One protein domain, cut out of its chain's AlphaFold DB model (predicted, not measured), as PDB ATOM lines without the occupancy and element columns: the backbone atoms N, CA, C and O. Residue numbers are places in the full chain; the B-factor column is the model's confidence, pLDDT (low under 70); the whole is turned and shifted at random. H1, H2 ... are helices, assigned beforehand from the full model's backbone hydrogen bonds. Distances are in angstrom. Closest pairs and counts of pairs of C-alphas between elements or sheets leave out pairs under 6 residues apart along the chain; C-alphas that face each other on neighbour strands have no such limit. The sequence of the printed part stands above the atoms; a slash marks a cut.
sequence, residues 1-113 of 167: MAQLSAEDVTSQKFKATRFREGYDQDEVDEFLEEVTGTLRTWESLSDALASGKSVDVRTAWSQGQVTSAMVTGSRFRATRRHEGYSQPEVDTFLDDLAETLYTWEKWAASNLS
ATOM      1  N   MET A   1     -32.179 -63.338  48.227       38.25
ATOM      2  CA  MET A   1     -32.235 -61.864  48.277       38.25
ATOM      3  C   MET A   1     -33.076 -61.464  47.085       38.25
ATOM      4  O   MET A   1     -32.873 -62.061  46.036       38.25
ATOM      5  N   ALA A   2     -34.111 -60.655  47.295       45.28
ATOM      6  CA  ALA A   2     -35.122 -60.397  46.274       45.28
ATOM      7  C   ALA A   2     -34.539 -59.443  45.228       45.28
ATOM      8  O   ALA A   2     -34.172 -58.324  45.562       45.28
ATOM      9  N   GLN A   3     -34.399 -59.909  43.991       61.34
ATOM     10  CA  GLN A   3     -34.022 -59.056  42.868       61.34
ATOM     11  C   GLN A   3     -35.306 -58.480  42.271       61.34
ATOM     12  O   GLN A   3     -36.213 -59.248  41.959       61.34
ATOM     13  N   LEU A   4     -35.396 -57.154  42.151       69.31
ATOM     14  CA  LEU A   4     -36.595 -56.470  41.651       69.31
ATOM     15  C   LEU A   4     -36.568 -56.374  40.117       69.31
ATOM     16  O   LEU A   4     -35.654 -55.769  39.552       69.31
ATOM     17  N   SER A   5     -37.574 -56.928  39.440       68.75
ATOM     18  CA  SER A   5     -37.792 -56.742  37.997       68.75
ATOM     19  C   SER A   5     -38.572 -55.457  37.700       68.75
ATOM     20  O   SER A   5     -39.209 -54.880  38.583       68.75
ATOM     21  N   ALA A   6     -38.590 -55.004  36.437       71.19
ATOM     22  CA  ALA A   6     -39.366 -53.819  36.046       71.19
ATOM     23  C   ALA A   6     -40.864 -53.956  36.387       71.19
ATOM     24  O   ALA A   6     -41.532 -52.983  36.744       71.19
ATOM     25  N   GLU A   7     -41.391 -55.179  36.297       66.69
ATOM     26  CA  GLU A   7     -42.764 -55.500  36.683       66.69
ATOM     27  C   GLU A   7     -42.984 -55.412  38.199       66.69
ATOM     28  O   GLU A   7     -44.029 -54.918  38.621       66.69
ATOM     29  N   ASP A   8     -41.998 -55.799  39.014       71.25
ATOM     30  CA  ASP A   8     -42.070 -55.669  40.474       71.25
ATOM     31  C   ASP A   8     -42.083 -54.201  40.893       71.25
ATOM     32  O   ASP A   8     -42.888 -53.816  41.737       71.25
ATOM     33  N   VAL A   9     -41.259 -53.359  40.256       74.00
ATOM     34  CA  VAL A   9     -41.236 -51.908  40.507       74.00
ATOM     35  C   VAL A   9     -42.587 -51.271  40.179       74.00
ATOM     36  O   VAL A   9     -43.116 -50.504  40.976       74.00
ATOM     37  N   THR A  10     -43.187 -51.634  39.042       72.69
ATOM     38  CA  THR A  10     -44.524 -51.152  38.651       72.69
ATOM     39  C   THR A  10     -45.639 -51.697  39.546       72.69
ATOM     40  O   THR A  10     -46.629 -51.012  39.805       72.69
ATOM     41  N   SER A  11     -45.527 -52.949  39.995       71.12
ATOM     42  CA  SER A  11     -46.542 -53.582  40.838       71.12
ATOM     43  C   SER A  11     -46.396 -53.220  42.322       71.12
ATOM     44  O   SER A  11     -47.300 -53.529  43.110       71.12
ATOM     45  N   GLN A  12     -45.290 -52.580  42.711       73.69
ATOM     46  CA  GLN A  12     -45.021 -52.168  44.078       73.69
ATOM     47  C   GLN A  12     -46.078 -51.165  44.547       73.69
ATOM     48  O   GLN A  12     -46.374 -50.169  43.890       73.69
ATOM     49  N   LYS A  13     -46.661 -51.425  45.720       74.31
ATOM     50  CA  LYS A  13     -47.639 -50.526  46.342       74.31
ATOM     51  C   LYS A  13     -47.147 -50.066  47.695       74.31
ATOM     52  O   LYS A  13     -47.164 -50.839  48.652       74.31
ATOM     53  N   PHE A  14     -46.776 -48.794  47.771       77.75
ATOM     54  CA  PHE A  14     -46.353 -48.190  49.021       77.75
ATOM     55  C   PHE A  14     -47.543 -47.845  49.915       77.75
ATOM     56  O   PHE A  14     -48.614 -47.429  49.460       77.75
ATOM     57  N   LYS A  15     -47.358 -47.973  51.227       75.31
ATOM     58  CA  LYS A  15     -48.323 -47.501  52.216       75.31
ATOM     59  C   LYS A  15     -48.367 -45.979  52.211       75.31
ATOM     60  O   LYS A  15     -47.401 -45.306  52.578       75.31
ATOM     61  N   ALA A  16     -49.540 -45.446  51.881       72.56
ATOM     62  CA  ALA A  16     -49.842 -44.036  52.055       72.56
ATOM     63  C   ALA A  16     -49.944 -43.683  53.547       72.56
ATOM     64  O   ALA A  16     -50.578 -44.379  54.348       72.56
ATOM     65  N   THR A  17     -49.332 -42.568  53.926       68.50
ATOM     66  CA  THR A  17     -49.393 -42.000  55.270       68.50
ATOM     67  C   THR A  17     -50.084 -40.639  55.206       68.50
ATOM     68  O   THR A  17     -49.686 -39.750  54.463       68.50
ATOM     69  N   ARG A  18     -51.174 -40.487  55.967       59.38
ATOM     70  CA  ARG A  18     -52.056 -39.303  55.914       59.38
ATOM     71  C   ARG A  18     -51.864 -38.310  57.057       59.38
ATOM     72  O   ARG A  18     -52.231 -37.148  56.943       59.38
ATOM     73  N   PHE A  19     -51.303 -38.772  58.172       60.81
ATOM     74  CA  PHE A  19     -51.103 -37.984  59.397       60.81
ATOM     75  C   PHE A  19     -49.628 -37.890  59.810       60.81
ATOM     76  O   PHE A  19     -49.323 -37.448  60.915       60.81
ATOM     77  N   ARG A  20     -48.716 -38.365  58.956       63.81
ATOM     78  CA  ARG A  20     -47.272 -38.399  59.201       63.81
ATOM     79  C   ARG A  20     -46.544 -37.804  58.006       63.81
ATOM     80  O   ARG A  20     -47.113 -37.697  56.928       63.81
ATOM     81  N   GLU A  21     -45.309 -37.387  58.245       73.44
ATOM     82  CA  GLU A  21     -44.410 -36.904  57.201       73.44
ATOM     83  C   GLU A  21     -44.122 -38.064  56.237       73.44
ATOM     84  O   GLU A  21     -43.730 -39.146  56.678       73.44
ATOM     85  N   GLY A  22     -44.355 -37.842  54.945       84.12
ATOM     86  CA  GLY A  22     -44.140 -38.821  53.881       84.12
ATOM     87  C   GLY A  22     -43.369 -38.197  52.722       84.12
ATOM     88  O   GLY A  22     -43.225 -36.971  52.668       84.12
ATOM     89  N   TYR A  23     -42.842 -39.021  51.823       85.38
ATOM     90  CA  TYR A  23     -42.368 -38.524  50.533       85.38
ATOM     91  C   TYR A  23     -43.557 -38.173  49.639       85.38
ATOM     92  O   TYR A  23     -44.626 -38.780  49.745       85.38
ATOM     93  N   ASP A  24     -43.379 -37.148  48.813       85.62
ATOM     94  CA  ASP A  24     -44.354 -36.753  47.804       85.62
ATOM     95  C   ASP A  24     -44.622 -37.917  46.835       85.62
ATOM     96  O   ASP A  24     -43.681 -38.531  46.335       85.62
ATOM     97  N   GLN A  25     -45.897 -38.270  46.648       82.94
ATOM     98  CA  GLN A  25     -46.267 -39.434  45.837       82.94
ATOM     99  C   GLN A  25     -45.945 -39.201  44.366       82.94
ATOM    100  O   GLN A  25     -45.405 -40.102  43.738       82.94
ATOM    101  N   ASP A  26     -46.202 -37.996  43.852       84.88
ATOM    102  CA  ASP A  26     -45.977 -37.670  42.446       84.88
ATOM    103  C   ASP A  26     -44.473 -37.720  42.109       84.88
ATOM    104  O   ASP A  26     -44.093 -38.286  41.088       84.88
ATOM    105  N   GLU A  27     -43.599 -37.208  42.990       87.56
ATOM    106  CA  GLU A  27     -42.134 -37.313  42.810       87.56
ATOM    107  C   GLU A  27     -41.632 -38.760  42.852       87.56
ATOM    108  O   GLU A  27     -40.747 -39.136  42.082       87.56
ATOM    109  N   VAL A  28     -42.155 -39.567  43.778       84.88
ATOM    110  CA  VAL A  28     -41.760 -40.974  43.888       84.88
ATOM    111  C   VAL A  28     -42.256 -41.749  42.669       84.88
ATOM    112  O   VAL A  28     -41.481 -42.500  42.087       84.88
ATOM    113  N   ASP A  29     -43.500 -41.542  42.244       85.06
ATOM    114  CA  ASP A  29     -44.088 -42.236  41.098       85.06
ATOM    115  C   ASP A  29     -43.370 -41.871  39.781       85.06
ATOM    116  O   ASP A  29     -43.046 -42.771  39.006       85.06
ATOM    117  N   GLU A  30     -43.032 -40.594  39.554       88.50
ATOM    118  CA  GLU A  30     -42.253 -40.149  38.381       88.50
ATOM    119  C   GLU A  30     -40.865 -40.808  38.344       88.50
ATOM    120  O   GLU A  30     -40.420 -41.318  37.313       88.50
ATOM    121  N   PHE A  31     -40.196 -40.868  39.496       86.62
ATOM    122  CA  PHE A  31     -38.900 -41.520  39.602       86.62
ATOM    123  C   PHE A  31     -38.982 -43.031  39.339       86.62
ATOM    124  O   PHE A  31     -38.135 -43.596  38.642       86.62
ATOM    125  N   LEU A  32     -40.005 -43.701  39.870       85.69
ATOM    126  CA  LEU A  32     -40.215 -45.132  39.643       85.69
ATOM    127  C   LEU A  32     -40.547 -45.442  38.182       85.69
ATOM    128  O   LEU A  32     -40.137 -46.493  37.679       85.69
ATOM    129  N   GLU A  33     -41.242 -44.546  37.479       86.00
ATOM    130  CA  GLU A  33     -41.469 -44.664  36.036       86.00
ATOM    131  C   GLU A  33     -40.145 -44.599  35.254       86.00
ATOM    132  O   GLU A  33     -39.894 -45.446  34.390       86.00
ATOM    133  N   GLU A  34     -39.249 -43.671  35.607       85.94
ATOM    134  CA  GLU A  34     -37.922 -43.542  34.985       85.94
ATOM    135  C   GLU A  34     -37.049 -44.789  35.221       85.94
ATOM    136  O   GLU A  34     -36.440 -45.341  34.291       85.94
ATOM    137  N   VAL A  35     -37.045 -45.293  36.460       83.44
ATOM    138  CA  VAL A  35     -36.396 -46.556  36.837       83.44
ATOM    139  C   VAL A  35     -36.967 -47.721  36.029       83.44
ATOM    140  O   VAL A  35     -36.208 -48.524  35.486       83.44
ATOM    141  N   THR A  36     -38.293 -47.826  35.931       83.56
ATOM    142  CA  THR A  36     -38.973 -48.917  35.215       83.56
ATOM    143  C   THR A  36     -38.616 -48.901  33.731       83.56
ATOM    144  O   THR A  36     -38.314 -49.949  33.152       83.56
ATOM    145  N   GLY A  37     -38.616 -47.722  33.099       81.44
ATOM    146  CA  GLY A  37     -38.220 -47.566  31.698       81.44
ATOM    147  C   GLY A  37     -36.765 -47.976  31.460       81.44
ATOM    148  O   GLY A  37     -36.451 -48.660  30.477       81.44
ATOM    149  N   THR A  38     -35.891 -47.632  32.406       79.69
ATOM    150  CA  THR A  38     -34.501 -48.083  32.411       79.69
ATOM    151  C   THR A  38     -34.428 -49.606  32.522       79.69
ATOM    152  O   THR A  38     -33.898 -50.245  31.613       79.69
ATOM    153  N   LEU A  39     -35.012 -50.216  33.558       77.88
ATOM    154  CA  LEU A  39     -34.974 -51.669  33.783       77.88
ATOM    155  C   LEU A  39     -35.506 -52.472  32.588       77.88
ATOM    156  O   LEU A  39     -34.858 -53.426  32.169       77.88
ATOM    157  N   ARG A  40     -36.602 -52.040  31.951       79.88
ATOM    158  CA  ARG A  40     -37.100 -52.695  30.727       79.88
ATOM    159  C   ARG A  40     -36.095 -52.659  29.583       79.88
ATOM    160  O   ARG A  40     -35.985 -53.613  28.810       79.88
ATOM    161  N   THR A  41     -35.371 -51.549  29.451       77.00
ATOM    162  CA  THR A  41     -34.299 -51.429  28.460       77.00
ATOM    163  C   THR A  41     -33.192 -52.435  28.773       77.00
ATOM    164  O   THR A  41     -32.747 -53.143  27.873       77.00
ATOM    165  N   TRP A  42     -32.808 -52.581  30.044       72.06
ATOM    166  CA  TRP A  42     -31.832 -53.580  30.493       72.06
ATOM    167  C   TRP A  42     -32.269 -55.021  30.217       72.06
ATOM    168  O   TRP A  42     -31.481 -55.801  29.679       72.06
ATOM    169  N   GLU A  43     -33.518 -55.372  30.514       73.62
ATOM    170  CA  GLU A  43     -34.074 -56.701  30.238       73.62
ATOM    171  C   GLU A  43     -34.061 -57.003  28.733       73.62
ATOM    172  O   GLU A  43     -33.586 -58.057  28.312       73.62
ATOM    173  N   SER A  44     -34.473 -56.039  27.900       74.00
ATOM    174  CA  SER A  44     -34.458 -56.192  26.442       74.00
ATOM    175  C   SER A  44     -33.045 -56.332  25.864       74.00
ATOM    176  O   SER A  44     -32.841 -57.111  24.930       74.00
ATOM    177  N   LEU A  45     -32.061 -55.600  26.396       70.12
ATOM    178  CA  LEU A  45     -30.656 -55.726  25.990       70.12
ATOM    179  C   LEU A  45     -30.079 -57.087  26.370       70.12
ATOM    180  O   LEU A  45     -29.318 -57.675  25.601       70.12
ATOM    181  N   SER A  46     -30.447 -57.576  27.548       69.62
ATOM    182  CA  SER A  46     -29.988 -58.859  28.071       69.62
ATOM    183  C   SER A  46     -30.555 -60.016  27.253       69.62
ATOM    184  O   SER A  46     -29.798 -60.896  26.854       69.62
ATOM    185  N   ASP A  47     -31.842 -59.959  26.898       71.12
ATOM    186  CA  ASP A  47     -32.483 -60.895  25.964       71.12
ATOM    187  C   ASP A  47     -31.842 -60.850  24.564       71.12
ATOM    188  O   ASP A  47     -31.532 -61.880  23.955       71.12
ATOM    189  N   ALA A  48     -31.540 -59.651  24.059       69.44
ATOM    190  CA  ALA A  48     -30.848 -59.496  22.784       69.44
ATOM    191  C   ALA A  48     -29.434 -60.113  22.813       69.44
ATOM    192  O   ALA A  48     -29.033 -60.780  21.857       69.44
ATOM    193  N   LEU A  49     -28.692 -59.950  23.911       64.81
ATOM    194  CA  LEU A  49     -27.375 -60.566  24.068       64.81
ATOM    195  C   LEU A  49     -27.474 -62.093  24.223       64.81
ATOM    196  O   LEU A  49     -26.702 -62.816  23.593       64.81
ATOM    197  N   ALA A  50     -28.445 -62.587  24.996       64.38
ATOM    198  CA  ALA A  50     -28.704 -64.018  25.179       64.38
ATOM    199  C   ALA A  50     -29.112 -64.710  23.868       64.38
ATOM    200  O   ALA A  50     -28.688 -65.832  23.590       64.38
ATOM    201  N   SER A  51     -29.860 -64.011  23.009       66.62
ATOM    202  CA  SER A  51     -30.210 -64.466  21.656       66.62
ATOM    203  C   SER A  51     -29.065 -64.337  20.637       66.62
ATOM    204  O   SER A  51     -29.237 -64.672  19.463       66.62
ATOM    205  N   GLY A  52     -27.881 -63.882  21.063       64.75
ATOM    206  CA  GLY A  52     -26.687 -63.773  20.226       64.75
ATOM    207  C   GLY A  52     -26.696 -62.586  19.261       64.75
ATOM    208  O   GLY A  52     -25.867 -62.540  18.349       64.75
ATOM    209  N   LYS A  53     -27.604 -61.611  19.430       66.06
ATOM    210  CA  LYS A  53     -27.523 -60.348  18.685       66.06
ATOM    211  C   LYS A  53     -26.358 -59.520  19.209       66.06
ATOM    212  O   LYS A  53     -26.230 -59.266  20.403       66.06
ATOM    213  N   SER A  54     -25.546 -59.014  18.286       59.81
ATOM    214  CA  SER A  54     -24.560 -57.983  18.596       59.81
ATOM    215  C   SER A  54     -25.288 -56.675  18.890       59.81
ATOM    216  O   SER A  54     -25.747 -55.989  17.976       59.81
ATOM    217  N   VAL A  55     -25.419 -56.348  20.171       63.34
ATOM    218  CA  VAL A  55     -25.907 -55.051  20.629       63.34
ATOM    219  C   VAL A  55     -24.737 -54.258  21.182       63.34
ATOM    220  O   VAL A  55     -23.940 -54.775  21.964       63.34
ATOM    221  N   ASP A  56     -24.635 -52.993  20.783       66.69
ATOM    222  CA  ASP A  56     -23.661 -52.075  21.354       66.69
ATOM    223  C   ASP A  56     -24.126 -51.689  22.767       66.69
ATOM    224  O   ASP A  56     -24.838 -50.703  22.978       66.69
ATOM    225  N   VAL A  57     -23.753 -52.519  23.747       63.66
ATOM    226  CA  VAL A  57     -24.069 -52.321  25.173       63.66
ATOM    227  C   VAL A  57     -23.604 -50.929  25.627       63.66
ATOM    228  O   VAL A  57     -24.252 -50.296  26.455       63.66
ATOM    229  N   ARG A  58     -22.541 -50.405  24.993       64.44
ATOM    230  CA  ARG A  58     -21.968 -49.071  25.214       64.44
ATOM    231  C   ARG A  58     -22.779 -47.914  24.613       64.44
ATOM    232  O   ARG A  58     -22.508 -46.752  24.873       64.44
ATOM    233  N   THR A  59     -23.753 -48.162  23.765       65.62
ATOM    234  CA  THR A  59     -24.648 -47.086  23.316       65.62
ATOM    235  C   THR A  59     -25.918 -47.115  24.151       65.62
ATOM    236  O   THR A  59     -26.398 -46.082  24.615       65.62
ATOM    237  N   ALA A  60     -26.391 -48.321  24.453       61.81
ATOM    238  CA  ALA A  60     -27.586 -48.528  25.246       61.81
ATOM    239  C   ALA A  60     -27.423 -48.075  26.712       61.81
ATOM    240  O   ALA A  60     -28.309 -47.413  27.248       61.81
ATOM    241  N   TRP A  61     -26.253 -48.303  27.320       63.00
ATOM    242  CA  TRP A  61     -25.934 -47.860  28.685       63.00
ATOM    243  C   TRP A  61     -25.880 -46.328  28.865       63.00
ATOM    244  O   TRP A  61     -25.782 -45.869  29.990       63.00
ATOM    245  N   SER A  62     -25.904 -45.529  27.788       60.69
ATOM    246  CA  SER A  62     -25.782 -44.062  27.818       60.69
ATOM    247  C   SER A  62     -27.115 -43.376  27.541       60.69
ATOM    248  O   SER A  62     -27.238 -42.179  27.771       60.69
ATOM    249  N   GLN A  63     -28.104 -44.112  27.024       57.28
ATOM    250  CA  GLN A  63     -29.403 -43.556  26.645       57.28
ATOM    251  C   GLN A  63     -30.490 -43.737  27.714       57.28
ATOM    252  O   GLN A  63     -31.455 -42.984  27.686       57.28
ATOM    253  N   GLY A  64     -30.346 -44.678  28.652       61.28
ATOM    254  CA  GLY A  64     -31.358 -44.959  29.684       61.28
ATOM    255  C   GLY A  64     -30.771 -45.004  31.089       61.28
ATOM    256  O   GLY A  64     -30.784 -46.055  31.713       61.28
ATOM    257  N   GLN A  65     -30.151 -43.923  31.561       65.44
ATOM    258  CA  GLN A  65     -29.348 -43.980  32.786       65.44
ATOM    259  C   GLN A  65     -30.108 -43.565  34.040       65.44
ATOM    260  O   GLN A  65     -29.887 -42.473  34.549       65.44
ATOM    261  N   VAL A  66     -30.855 -44.505  34.617       69.69
ATOM    262  CA  VAL A  66     -30.899 -44.616  36.079       69.69
ATOM    263  C   VAL A  66     -29.856 -45.648  36.511       69.69
ATOM    264  O   VAL A  66     -29.972 -46.835  36.212       69.69
ATOM    265  N   THR A  67     -28.792 -45.189  37.170       77.56
ATOM    266  CA  THR A  67     -27.723 -46.041  37.729       77.56
ATOM    267  C   THR A  67     -27.975 -46.337  39.205       77.56
ATOM    268  O   THR A  67     -28.705 -45.592  39.862       77.56
ATOM    269  N   SER A  68     -27.329 -47.361  39.779       80.62
ATOM    270  CA  SER A  68     -27.409 -47.607  41.234       80.62
ATOM    271  C   SER A  68     -27.007 -46.376  42.052       80.62
ATOM    272  O   SER A  68     -27.619 -46.076  43.077       80.62
ATOM    273  N   ALA A  69     -26.030 -45.609  41.555       77.88
ATOM    274  CA  ALA A  69     -25.595 -44.342  42.135       77.88
ATOM    275  C   ALA A  69     -26.670 -43.244  42.060       77.88
ATOM    276  O   ALA A  69     -26.777 -42.424  42.971       77.88
ATOM    277  N   MET A  70     -27.476 -43.220  40.996       82.62
ATOM    278  CA  MET A  70     -28.595 -42.287  40.864       82.62
ATOM    279  C   MET A  70     -29.735 -42.655  41.814       82.62
ATOM    280  O   MET A  70     -30.265 -41.771  42.481       82.62
ATOM    281  N   VAL A  71     -30.049 -43.947  41.961       84.31
ATOM    282  CA  VAL A  71     -31.060 -44.424  42.921       84.31
ATOM    283  C   VAL A  71     -30.657 -44.113  44.361       84.31
ATOM    284  O   VAL A  71     -31.415 -43.472  45.082       84.31
ATOM    285  N   THR A  72     -29.437 -44.466  44.768       82.94
ATOM    286  CA  THR A  72     -28.933 -44.154  46.123       82.94
ATOM    287  C   THR A  72     -28.751 -42.657  46.373       82.94
ATOM    288  O   THR A  72     -28.837 -42.202  47.513       82.94
ATOM    289  N   GLY A  73     -28.489 -41.877  45.323       81.50
ATOM    290  CA  GLY A  73     -28.379 -40.421  45.393       81.50
ATOM    291  C   GLY A  73     -29.717 -39.678  45.335       81.50
ATOM    292  O   GLY A  73     -29.727 -38.459  45.527       81.50
ATOM    293  N   SER A  74     -30.826 -40.373  45.065       84.06
ATOM    294  CA  SER A  74     -32.142 -39.755  44.915       84.06
ATOM    295  C   SER A  74     -32.646 -39.212  46.248       84.06
ATOM    296  O   SER A  74     -32.512 -39.836  47.297       84.06
ATOM    297  N   ARG A  75     -33.196 -37.995  46.224       83.81
ATOM    298  CA  ARG A  75     -33.726 -37.322  47.417       83.81
ATOM    299  C   ARG A  75     -35.104 -36.774  47.103       83.81
ATOM    300  O   ARG A  75     -35.207 -35.716  46.491       83.81
ATOM    301  N   PHE A  76     -36.132 -37.469  47.565       86.12
ATOM    302  CA  PHE A  76     -37.509 -37.025  47.397       86.12
ATOM    303  C   PHE A  76     -37.865 -35.922  48.381       86.12
ATOM    304  O   PHE A  76     -37.373 -35.853  49.519       86.12
ATOM    305  N   ARG A  77     -38.779 -35.057  47.964       84.12
ATOM    306  CA  ARG A  77     -39.295 -34.009  48.830       84.12
ATOM    307  C   ARG A  77     -40.224 -34.581  49.899       84.12
ATOM    308  O   ARG A  77     -41.197 -35.274  49.619       84.12
ATOM    309  N   ALA A  78     -39.949 -34.238  51.156       80.88
ATOM    310  CA  ALA A  78     -40.836 -34.568  52.266       80.88
ATOM    311  C   ALA A  78     -42.022 -33.593  52.314       80.88
ATOM    312  O   ALA A  78     -41.840 -32.370  52.364       80.88
ATOM    313  N   THR A  79     -43.239 -34.125  52.363       73.00
ATOM    314  CA  THR A  79     -44.468 -33.340  52.487       73.00
ATOM    315  C   THR A  79     -45.133 -33.604  53.840       73.00
ATOM    316  O   THR A  79     -45.136 -34.712  54.373       73.00
ATOM    317  N   ARG A  80     -45.659 -32.533  54.456       66.31
ATOM    318  CA  ARG A  80     -46.391 -32.584  55.745       66.31
ATOM    319  C   ARG A  80     -47.874 -32.243  55.628       66.31
ATOM    320  O   ARG A  80     -48.615 -32.415  56.589       66.31
ATOM    321  N   ARG A  81     -48.282 -31.648  54.501       63.72
ATOM    322  CA  ARG A  81     -49.646 -31.130  54.280       63.72
ATOM    323  C   ARG A  81     -50.528 -32.060  53.441       63.72
ATOM    324  O   ARG A  81     -51.726 -31.807  53.383       63.72
ATOM    325  N   HIS A  82     -49.958 -33.092  52.820       63.88
ATOM    326  CA  HIS A  82     -50.653 -34.020  51.926       63.88
ATOM    327  C   HIS A  82     -50.316 -35.476  52.271       63.88
ATOM    328  O   HIS A  82     -49.370 -35.728  53.016       63.88
ATOM    329  N   GLU A  83     -51.135 -36.408  51.775       72.06
ATOM    330  CA  GLU A  83     -50.868 -37.846  51.871       72.06
ATOM    331  C   GLU A  83     -49.571 -38.158  51.117       72.06
ATOM    332  O   GLU A  83     -49.445 -37.799  49.950       72.06
ATOM    333  N   GLY A  84     -48.617 -38.810  51.777       81.31
ATOM    334  CA  GLY A  84     -47.312 -39.149  51.204       81.31
ATOM    335  C   GLY A  84     -46.959 -40.615  51.418       81.31
ATOM    336  O   GLY A  84     -47.467 -41.245  52.356       81.31
ATOM    337  N   TYR A  85     -46.079 -41.166  50.587       83.62
ATOM    338  CA  TYR A  85     -45.570 -42.519  50.799       83.62
ATOM    339  C   TYR A  85     -44.673 -42.581  52.036       83.62
ATOM    340  O   TYR A  85     -43.962 -41.629  52.376       83.62
ATOM    341  N   SER A  86     -44.737 -43.705  52.751       82.00
ATOM    342  CA  SER A  86     -43.944 -43.934  53.956       82.00
ATOM    343  C   SER A  86     -42.449 -43.892  53.637       82.00
ATOM    344  O   SER A  86     -41.938 -44.806  52.997       82.00
ATOM    345  N   GLN A  87     -41.746 -42.874  54.145       81.06
ATOM    346  CA  GLN A  87     -40.301 -42.689  53.946       81.06
ATOM    347  C   GLN A  87     -39.486 -43.969  54.170       81.06
ATOM    348  O   GLN A  87     -38.857 -44.414  53.219       81.06
ATOM    349  N   PRO A  88     -39.576 -44.657  55.332       83.44
ATOM    350  CA  PRO A  88     -38.777 -45.862  55.556       83.44
ATOM    351  C   PRO A  88     -39.128 -47.017  54.611       83.44
ATOM    352  O   PRO A  88     -38.312 -47.906  54.424       83.44
ATOM    353  N   GLU A  89     -40.331 -47.036  54.032       81.94
ATOM    354  CA  GLU A  89     -40.732 -48.086  53.089       81.94
ATOM    355  C   GLU A  89     -40.174 -47.809  51.691       81.94
ATOM    356  O   GLU A  89     -39.657 -48.714  51.042       81.94
ATOM    357  N   VAL A  90     -40.225 -46.544  51.266       84.38
ATOM    358  CA  VAL A  90     -39.604 -46.081  50.023       84.38
ATOM    359  C   VAL A  90     -38.085 -46.226  50.106       84.38
ATOM    360  O   VAL A  90     -37.491 -46.778  49.192       84.38
ATOM    361  N   ASP A  91     -37.460 -45.815  51.212       85.31
ATOM    362  CA  ASP A  91     -36.006 -45.900  51.394       85.31
ATOM    363  C   ASP A  91     -35.510 -47.359  51.349       85.31
ATOM    364  O   ASP A  91     -34.520 -47.643  50.684       85.31
ATOM    365  N   THR A  92     -36.203 -48.303  52.007       85.31
ATOM    366  CA  THR A  92     -35.859 -49.738  51.921       85.31
ATOM    367  C   THR A  92     -36.011 -50.271  50.501       85.31
ATOM    368  O   THR A  92     -35.143 -50.987  50.018       85.31
ATOM    369  N   PHE A  93     -37.084 -49.892  49.809       83.62
ATOM    370  CA  PHE A  93     -37.287 -50.309  48.428       83.62
ATOM    371  C   PHE A  93     -36.208 -49.755  47.484       83.62
ATOM    372  O   PHE A  93     -35.727 -50.472  46.609       83.62
ATOM    373  N   LEU A  94     -35.802 -48.494  47.661       86.12
ATOM    374  CA  LEU A  94     -34.712 -47.903  46.886       86.12
ATOM    375  C   LEU A  94     -33.370 -48.601  47.138       86.12
ATOM    376  O   LEU A  94     -32.565 -48.684  46.213       86.12
ATOM    377  N   ASP A  95     -33.126 -49.094  48.353       84.06
ATOM    378  CA  ASP A  95     -31.927 -49.870  48.692       84.06
ATOM    379  C   ASP A  95     -31.899 -51.201  47.919       84.06
ATOM    380  O   ASP A  95     -30.939 -51.474  47.194       84.06
ATOM    381  N   ASP A  96     -33.004 -51.957  47.949       80.88
ATOM    382  CA  ASP A  96     -33.168 -53.209  47.189       80.88
ATOM    383  C   ASP A  96     -33.035 -52.978  45.667       80.88
ATOM    384  O   ASP A  96     -32.422 -53.761  44.925       80.88
ATOM    385  N   LEU A  97     -33.588 -51.865  45.181       82.88
ATOM    386  CA  LEU A  97     -33.516 -51.461  43.780       82.88
ATOM    387  C   LEU A  97     -32.087 -51.080  43.371       82.88
ATOM    388  O   LEU A  97     -31.615 -51.478  42.302       82.88
ATOM    389  N   ALA A  98     -31.383 -50.322  44.213       84.06
ATOM    390  CA  ALA A  98     -30.004 -49.927  43.968       84.06
ATOM    391  C   ALA A  98     -29.062 -51.134  43.972       84.06
ATOM    392  O   ALA A  98     -28.178 -51.207  43.117       84.06
ATOM    393  N   GLU A  99     -29.266 -52.099  44.874       82.00
ATOM    394  CA  GLU A  99     -28.524 -53.364  44.882       82.00
ATOM    395  C   GLU A  99     -28.754 -54.152  43.586       82.00
ATOM    396  O   GLU A  99     -27.805 -54.645  42.959       82.00
ATOM    397  N   THR A 100     -30.010 -54.217  43.139       79.31
ATOM    398  CA  THR A 100     -30.366 -54.872  41.881       79.31
ATOM    399  C   THR A 100     -29.624 -54.215  40.715       79.31
ATOM    400  O   THR A 100     -28.857 -54.889  40.020       79.31
ATOM    401  N   LEU A 101     -29.758 -52.895  40.541       79.06
ATOM    402  CA  LEU A 101     -29.083 -52.140  39.477       79.06
ATOM    403  C   LEU A 101     -27.559 -52.255  39.543       79.06
ATOM    404  O   LEU A 101     -26.920 -52.444  38.512       79.06
ATOM    405  N   TYR A 102     -26.969 -52.225  40.736       80.44
ATOM    406  CA  TYR A 102     -25.525 -52.381  40.911       80.44
ATOM    407  C   TYR A 102     -25.026 -53.723  40.364       80.44
ATOM    408  O   TYR A 102     -23.950 -53.814  39.760       80.44
ATOM    409  N   THR A 103     -25.820 -54.776  40.548       76.19
ATOM    410  CA  THR A 103     -25.489 -56.110  40.048       76.19
ATOM    411  C   THR A 103     -25.579 -56.165  38.518       76.19
ATOM    412  O   THR A 103     -24.683 -56.721  37.874       76.19
ATOM    413  N   TRP A 104     -26.587 -55.515  37.925       74.06
ATOM    414  CA  TRP A 104     -26.709 -55.343  36.471       74.06
ATOM    415  C   TRP A 104     -25.554 -54.531  35.875       74.06
ATOM    416  O   TRP A 104     -24.955 -54.948  34.883       74.06
ATOM    417  N   GLU A 105     -25.176 -53.418  36.505       75.56
ATOM    418  CA  GLU A 105     -24.052 -52.578  36.078       75.56
ATOM    419  C   GLU A 105     -22.732 -53.355  36.099       75.56
ATOM    420  O   GLU A 105     -21.957 -53.298  35.142       75.56
ATOM    421  N   LYS A 106     -22.491 -54.149  37.150       75.69
ATOM    422  CA  LYS A 106     -21.325 -55.039  37.227       75.69
ATOM    423  C   LYS A 106     -21.320 -56.110  36.142       75.69
ATOM    424  O   LYS A 106     -20.265 -56.380  35.561       75.69
ATOM    425  N   TRP A 107     -22.465 -56.732  35.874       73.12
ATOM    426  CA  TRP A 107     -22.589 -57.742  34.825       73.12
ATOM    427  C   TRP A 107     -22.329 -57.137  33.441       73.12
ATOM    428  O   TRP A 107     -21.506 -57.654  32.684       73.12
ATOM    429  N   ALA A 108     -22.938 -55.987  33.139       69.06
ATOM    430  CA  ALA A 108     -22.704 -55.287  31.884       69.06
ATOM    431  C   ALA A 108     -21.243 -54.865  31.749       69.06
ATOM    432  O   ALA A 108     -20.637 -55.158  30.723       69.06
ATOM    433  N   ALA A 109     -20.636 -54.264  32.778       68.62
ATOM    434  CA  ALA A 109     -19.217 -53.906  32.762       68.62
ATOM    435  C   ALA A 109     -18.311 -55.120  32.487       68.62
ATOM    436  O   ALA A 109     -17.311 -54.995  31.778       68.62
ATOM    437  N   SER A 110     -18.686 -56.301  32.987       68.38
ATOM    438  CA  SER A 110     -17.967 -57.556  32.736       68.38
ATOM    439  C   SER A 110     -18.081 -58.007  31.274       68.38
ATOM    440  O   SER A 110     -17.074 -58.374  30.676       68.38
ATOM    441  N   ASN A 111     -19.265 -57.903  30.662       64.50
ATOM    442  CA  ASN A 111     -19.481 -58.245  29.247       64.50
ATOM    443  C   ASN A 111     -18.931 -57.191  28.270       64.50
ATOM    444  O   ASN A 111     -18.443 -57.537  27.200       64.50
ATOM    445  N   LEU A 112     -18.943 -55.911  28.651       59.81
ATOM    446  CA  LEU A 112     -18.314 -54.796  27.930       59.81
ATOM    447  C   LEU A 112     -16.779 -54.883  27.928       59.81
ATOM    448  O   LEU A 112     -16.142 -54.343  27.024       59.81
ATOM    449  N   SER A 113     -16.201 -55.536  28.943       53.97
ATOM    450  CA  SER A 113     -14.759 -55.804  29.062       53.97
ATOM    451  C   SER A 113     -14.334 -57.103  28.360       53.97
ATOM    452  O   SER A 113     -13.143 -57.410  28.323       53.97
TER     453      SER A 113
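Overview. This is residues 1 to 113 of the 167 residues of the protein "DivIVA domain-containing protein" of Actinomyces sp. HMT897 (UniProt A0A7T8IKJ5). Two long helices, H2 and H5, run side by side in roughly the same direction along a rod, with the short helix H1 packed on H2 and the short helix H4 packed on H5. At the end of the rod where H2 and H5 begin, the two long loops before them, residues 12 to 24 and 74 to 86, pair with each other; H3 lies toward the other end. The printed part has 113 residues with five named helices, H1 to H5 in that order, and no named strand: the class is all helix. It is only just compact, close to loose, with a radius of gyration of the C-alphas of 15.7 A, and spans 53 by 23 by 22 A.

Arrangement. Begin with H2, residues 25 to 50, and look across to H5, residues 87 to 112: they are near each other, with no pair of C-alphas within 8 A but 17 pairs within 10 A. H1, residues 6 to 11, touches residues 32 to 40 of H2, the closest C-alphas being those of Ala 6 and Thr 36, 5.0 A apart; the two form a helical hairpin, opposite ways at a shallow tilt of 34.6 degrees, only just short of steep. H4, residues 68 to 73, forms another with H5: the closest C-alphas, of Ser 68 and Ala 98, are 4.4 A apart, and the tilt of 33 degrees, opposite ways, is shallow, only just short of steep. H3, residues 57 to 63, only just touches H2, with 3 pairs of C-alphas within 8 A, the closest those of Leu 45 and Val 57 at 7.5 A; this too is a helical hairpin, at a shallow tilt of 20 degrees. H3 also only just touches H5, with 3 such pairs, Val 57 and Leu 112 closest at 6.8 A. H1 and H3 are apart. In H1, H2, H4 and H5 every O i to N i+4 pair is within hydrogen-bond range; in H3 1 of 3 is, beside 2 of 4 O i to N i+3 pairs.

Along the chain. Find C-alpha 25 at (-46.267, -39.434, 45.837); from there H2 runs 36.6 A to Ala 50. H5 runs 36.2 A from Gln 87 to C-alpha 112 at (-18.314, -54.796, 27.930). The short helices are H1 at 8.6 A, H3 at 10.4 A and H4 at 8.4 A. Look at residues 16 to 17 with 84 to 85, and 22 to 23 with 78 to 79, for the short antiparallel pairings.

Size, cuts and confidence. The C-alphas of Phe 19 and Gly 52 are farthest apart, at 52.9 A. The printed part has no cut; the links H1 to H2 and H4 to H5 are long. The mean pLDDT of the printed part is 74.2, and 39 residues are under 70, among them 48 to 66.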